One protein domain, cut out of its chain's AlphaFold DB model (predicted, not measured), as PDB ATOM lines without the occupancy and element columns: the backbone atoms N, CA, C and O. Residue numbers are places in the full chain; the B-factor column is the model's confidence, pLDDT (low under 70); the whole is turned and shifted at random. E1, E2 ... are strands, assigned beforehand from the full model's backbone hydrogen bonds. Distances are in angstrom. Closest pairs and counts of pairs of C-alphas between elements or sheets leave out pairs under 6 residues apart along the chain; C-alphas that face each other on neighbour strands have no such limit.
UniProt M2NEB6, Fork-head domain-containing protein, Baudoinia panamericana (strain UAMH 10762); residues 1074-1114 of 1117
ATOM      1  N   GLU A1074     -21.474   9.120  17.526       86.75
ATOM      2  CA  GLU A1074     -20.081   8.696  17.412       86.75
ATOM      3  C   GLU A1074     -19.130   9.795  17.889       86.75
ATOM      4  O   GLU A1074     -18.168   9.482  18.584       86.75
ATOM      5  N   GLU A1075     -19.401  11.075  17.604       86.69
ATOM      6  CA  GLU A1075     -18.589  12.161  18.167       86.69
ATOM      7  C   GLU A1075     -18.804  12.303  19.681       86.69
ATOM      8  O   GLU A1075     -17.823  12.392  20.424       86.69
ATOM      9  N   LEU A1076     -20.055  12.225  20.154       89.50
ATOM     10  CA  LEU A1076     -20.392  12.287  21.583       89.50
ATOM     11  C   LEU A1076     -19.644  11.225  22.415       89.50
ATOM     12  O   LEU A1076     -19.163  11.523  23.506       89.50
ATOM     13  N   PHE A1077     -19.505  10.005  21.890       88.31
ATOM     14  CA  PHE A1077     -18.768   8.910  22.537       88.31
ATOM     15  C   PHE A1077     -17.311   8.752  22.056       88.31
ATOM     16  O   PHE A1077     -16.633   7.812  22.471       88.31
ATOM     17  N   SER A1078     -16.808   9.649  21.198       88.88
ATOM     18  CA  SER A1078     -15.476   9.564  20.563       88.88
ATOM     19  C   SER A1078     -15.189   8.220  19.860       88.88
ATOM     20  O   SER A1078     -14.057   7.728  19.839       88.88
ATOM     21  N   LEU A1079     -16.224   7.618  19.271       91.00
ATOM     22  CA  LEU A1079     -16.154   6.398  18.469       91.00
ATOM     23  C   LEU A1079     -15.730   6.718  17.020       91.00
ATOM     24  O   LEU A1079     -16.063   7.778  16.486       91.00
ATOM     25  N   PRO A1080     -15.022   5.809  16.326       90.50
ATOM     26  CA  PRO A1080     -14.765   5.969  14.898       90.50
ATOM     27  C   PRO A1080     -16.064   5.812  14.092       90.50
ATOM     28  O   PRO A1080     -16.876   4.938  14.389       90.50
ATOM     29  N   LYS A1081     -16.224   6.589  13.010       89.62
ATOM     30  CA  LYS A1081     -17.453   6.660  12.182       89.62
ATOM     31  C   LYS A1081     -17.934   5.334  11.548       89.62
ATOM     32  O   LYS A1081     -18.999   5.309  10.951       89.62
ATOM     33  N   ASN A1082     -17.159   4.252  11.663       90.44
ATOM     34  CA  ASN A1082     -17.447   2.926  11.103       90.44
ATOM     35  C   ASN A1082     -17.537   1.851  12.208       90.44
ATOM     36  O   ASN A1082     -16.951   0.771  12.087       90.44
ATOM     37  N   VAL A1083     -18.218   2.148  13.319       92.94
ATOM     38  CA  VAL A1083     -18.489   1.152  14.365       92.94
ATOM     39  C   VAL A1083     -19.636   0.216  13.986       92.94
ATOM     40  O   VAL A1083     -20.685   0.643  13.517       92.94
ATOM     41  N   VAL A1084     -19.460  -1.076  14.262       93.38
ATOM     42  CA  VAL A1084     -20.527  -2.087  14.212       93.38
ATOM     43  C   VAL A1084     -20.761  -2.621  15.621       93.38
ATOM     44  O   VAL A1084     -19.808  -2.938  16.336       93.38
ATOM     45  N   ALA A1085     -22.026  -2.727  16.025       91.06
ATOM     46  CA  ALA A1085     -22.410  -3.328  17.296       91.06
ATOM     47  C   ALA A1085     -22.186  -4.853  17.277       91.06
ATOM     48  O   ALA A1085     -22.608  -5.550  16.355       91.06
ATOM     49  N   VAL A1086     -21.529  -5.373  18.311       93.56
ATOM     50  CA  VAL A1086     -21.193  -6.788  18.503       93.56
ATOM     51  C   VAL A1086     -21.531  -7.170  19.943       93.56
ATOM     52  O   VAL A1086     -21.233  -6.423  20.872       93.56
ATOM     53  N   VAL A1087     -22.137  -8.342  20.147       93.62
ATOM     54  CA  VAL A1087     -22.363  -8.880  21.496       93.62
ATOM     55  C   VAL A1087     -21.217  -9.823  21.859       93.62
ATOM     56  O   VAL A1087     -21.075 -10.886  21.255       93.62
ATOM     57  N   GLU A1088     -20.412  -9.451  22.851       92.00
ATOM     58  CA  GLU A1088     -19.251 -10.220  23.323       92.00
ATOM     59  C   GLU A1088     -19.325 -10.358  24.854       92.00
ATOM     60  O   GLU A1088     -19.697  -9.416  25.549       92.00
ATOM     61  N   ASP A1089     -19.103 -11.566  25.388       90.12
ATOM     62  CA  ASP A1089     -19.340 -11.918  26.805       90.12
ATOM     63  C   ASP A1089     -20.709 -11.459  27.372       90.12
ATOM     64  O   ASP A1089     -20.848 -11.113  28.548       90.12
ATOM     65  N   LYS A1090     -21.750 -11.492  26.524       91.06
ATOM     66  CA  LYS A1090     -23.122 -10.998  26.792       91.06
ATOM     67  C   LYS A1090     -23.222  -9.490  27.085       91.06
ATOM     68  O   LYS A1090     -24.212  -9.047  27.661       91.06
ATOM     69  N   ARG A1091     -22.226  -8.701  26.684       85.38
ATOM     70  CA  ARG A1091     -22.232  -7.233  26.733       85.38
ATOM     71  C   ARG A1091     -22.338  -6.664  25.326       85.38
ATOM     72  O   ARG A1091     -21.887  -7.297  24.373       85.38
ATOM     73  N   LEU A1092     -22.912  -5.470  25.206       89.44
ATOM     74  CA  LEU A1092     -22.866  -4.712  23.964       89.44
ATOM     75  C   LEU A1092     -21.493  -4.035  23.849       89.44
ATOM     76  O   LEU A1092     -21.060  -3.307  24.742       89.44
ATOM     77  N   CYS A1093     -20.802  -4.294  22.746       94.88
ATOM     78  CA  CYS A1093     -19.514  -3.703  22.419       94.88
ATOM     79  C   CYS A1093     -19.595  -3.126  21.006       94.88
ATOM     80  O   CYS A1093     -20.069  -3.788  20.086       94.88
ATOM     81  N   PHE A1094     -19.088  -1.919  20.798       94.75
ATOM     82  CA  PHE A1094     -18.862  -1.404  19.454       94.75
ATOM     83  C   PHE A1094     -17.487  -1.854  18.964       94.75
ATOM     84  O   PHE A1094     -16.506  -1.824  19.708       94.75
ATOM     85  N   ARG A1095     -17.387  -2.281  17.706       93.56
ATOM     86  CA  ARG A1095     -16.124  -2.665  17.070       93.56
ATOM     87  C   ARG A1095     -15.852  -1.750  15.889       93.56
ATOM     88  O   ARG A1095     -16.718  -1.600  15.037       93.56
ATOM     89  N   ASP A1096     -14.648  -1.188  15.811       93.12
ATOM     90  CA  ASP A1096     -14.181  -0.479  14.611       93.12
ATOM     91  C   ASP A1096     -14.079  -1.458  13.434       93.12
ATOM     92  O   ASP A1096     -13.292  -2.410  13.486       93.12
ATOM     93  N   VAL A1097     -14.870  -1.255  12.379       89.88
ATOM     94  CA  VAL A1097     -14.853  -2.099  11.181       89.88
ATOM     95  C   VAL A1097     -14.289  -1.320  10.001       89.88
ATOM     96  O   VAL A1097     -14.996  -0.869   9.102       89.88
ATOM     97  N   ALA A1098     -12.959  -1.244   9.956       83.44
ATOM     98  CA  ALA A1098     -12.240  -0.850   8.753       83.44
ATOM     99  C   ALA A1098     -12.536  -1.844   7.606       83.44
ATOM    100  O   ALA A1098     -11.978  -2.951   7.546       83.44
ATOM    101  N   VAL A1099     -13.430  -1.443   6.700       81.81
ATOM    102  CA  VAL A1099     -13.734  -2.135   5.442       81.81
ATOM    103  C   VAL A1099     -12.507  -2.034   4.535       81.81
ATOM    104  O   VAL A1099     -12.020  -0.940   4.253       81.81
ATOM    105  N   LYS A1100     -11.969  -3.168   4.071       84.19
ATOM    106  CA  LYS A1100     -10.906  -3.153   3.053       84.19
ATOM    107  C   LYS A1100     -11.513  -2.919   1.671       84.19
ATOM    108  O   LYS A1100     -12.625  -3.366   1.415       84.19
ATOM    109  N   ALA A1101     -10.739  -2.344   0.749       82.44
ATOM    110  CA  ALA A1101     -11.169  -1.993  -0.615       82.44
ATOM    111  C   ALA A1101     -11.763  -3.145  -1.468       82.44
ATOM    112  O   ALA A1101     -12.341  -2.890  -2.514       82.44
ATOM    113  N   GLY A1102     -11.654  -4.405  -1.028       85.94
ATOM    114  CA  GLY A1102     -12.342  -5.564  -1.616       85.94
ATOM    115  C   GLY A1102     -13.576  -6.028  -0.829       85.94
ATOM    116  O   GLY A1102     -13.776  -7.234  -0.702       85.94
ATOM    117  N   GLY A1103     -14.319  -5.116  -0.189       81.81
ATOM    118  CA  GLY A1103     -15.565  -5.362   0.567       81.81
ATOM    119  C   GLY A1103     -15.436  -6.175   1.867       81.81
ATOM    120  O   GLY A1103     -16.321  -6.145   2.718       81.81
ATOM    121  N   LYS A1104     -14.331  -6.899   2.061       77.75
ATOM    122  CA  LYS A1104     -14.120  -7.774   3.220       77.75
ATOM    123  C   LYS A1104     -13.826  -6.956   4.479       77.75
ATOM    124  O   LYS A1104     -12.796  -6.282   4.571       77.75
ATOM    125  N   LEU A1105     -14.721  -7.077   5.459       75.81
ATOM    126  CA  LEU A1105     -14.577  -6.513   6.801       75.81
ATOM    127  C   LEU A1105     -13.277  -7.030   7.435       75.81
ATOM    128  O   LEU A1105     -13.045  -8.242   7.496       75.81
ATOM    129  N   SER A1106     -12.399  -6.135   7.888       78.69
ATOM    130  CA  SER A1106     -11.196  -6.562   8.607       78.69
ATOM    131  C   SER A1106     -11.517  -6.919  10.064       78.69
ATOM    132  O   SER A1106     -12.497  -6.446  10.635       78.69
ATOM    133  N   ARG A1107     -10.681  -7.757  10.698       76.06
ATOM    134  CA  ARG A1107     -10.752  -7.966  12.152       76.06
ATOM    135  C   ARG A1107     -10.342  -6.667  12.852       76.06
ATOM    136  O   ARG A1107      -9.153  -6.431  13.055       76.06
ATOM    137  N   GLY A1108     -11.340  -5.851  13.195       77.12
ATOM    138  CA  GLY A1108     -11.188  -4.572  13.891       77.12
ATOM    139  C   GLY A1108     -10.280  -4.668  15.111       77.12
ATOM    140  O   GLY A1108     -10.379  -5.645  15.863       77.12
ATOM    141  N   ARG A1109      -9.395  -3.679  15.285       74.94
ATOM    142  CA  ARG A1109      -8.353  -3.683  16.329       74.94
ATOM    143  C   ARG A1109      -8.838  -3.177  17.690       74.94
ATOM    144  O   ARG A1109      -8.203  -3.495  18.688       74.94
ATOM    145  N   GLY A1110      -9.923  -2.403  17.718       85.62
ATOM    146  CA  GLY A1110     -10.545  -1.883  18.933       85.62
ATOM    147  C   GLY A1110     -11.905  -2.525  19.201       85.62
ATOM    148  O   GLY A1110     -12.702  -2.707  18.279       85.62
ATOM    149  N   LEU A1111     -12.151  -2.837  20.473       90.94
ATOM    150  CA  LEU A1111     -13.468  -3.107  21.042       90.94
ATOM    151  C   LEU A1111     -13.738  -2.005  22.064       90.94
ATOM    152  O   LEU A1111     -12.963  -1.832  23.005       90.94
ATOM    153  N   TYR A1112     -14.816  -1.264  21.857       92.44
ATOM    154  CA  TYR A1112     -15.290  -0.201  22.729       92.44
ATOM    155  C   TYR A1112     -16.481  -0.768  23.513       92.44
ATOM    156  O   TYR A1112     -17.583  -0.849  22.960       92.44
ATOM    157  N   PRO A1113     -16.291  -1.251  24.754       86.75
ATOM    158  CA  PRO A1113     -17.414  -1.700  25.563       86.75
ATOM    159  C   PRO A1113     -18.324  -0.504  25.845       86.75
ATOM    160  O   PRO A1113     -17.829   0.573  26.188       86.75
ATOM    161  N   THR A1114     -19.644  -0.675  25.745       84.00
ATOM    162  CA  THR A1114     -20.539   0.341  26.308       84.00
ATOM    163  C   THR A1114     -20.304   0.421  27.815       84.00
ATOM    164  O   THR A1114     -20.066  -0.604  28.463       84.00
TER     165      THR A1114
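What this domain is: This is residues 1074 to 1114 of the 1117 residues of the protein "Fork-head domain-containing protein" of Baudoinia panamericana (strain UAMH 10762) (UniProt M2NEB6). Little regular structure is present: a small twisted sheet of three strands, E1, E2 and E3, with an unnamed stretch leading into E1 and a long loop, residues 1097 to 1110, reaching away between E2 and E3. The 41 printed residues have no named helix; the class is all strand, with 15 residues in E1, E2 and E3, an antiparallel meander, each strand the neighbour of the one before. It is flat, 30 by 25 by 13 A, and only just compact, close to loose, with a radius of gyration of the C-alphas of 10.7 A.

How they stand to each other: E1, residues 1083 to 1088, and E2, residues 1091 to 1096, form a hairpin at 144 degrees, with N 1086 and O 1093 2.8 A apart. E2 and E3, residues 1111 to 1113, form another at 144 degrees, with N 1094 and O 1112 2.8 A apart.

Where its parts are: E1 begins at C-alpha 1083 (-18.489, 1.152, 14.365) and spans 14.5 A; E2 spans 16.0 A. E3 spans 6.2 A, ending at C-alpha 1113 (-17.414, -1.700, 25.563).

The domain as a whole: The farthest C-alphas, of Lys 1090 and Ala 1101, are 31.2 A apart. The E2 to E3 link is long. The printed part has no cut, and no printed residue is under 70 in pLDDT.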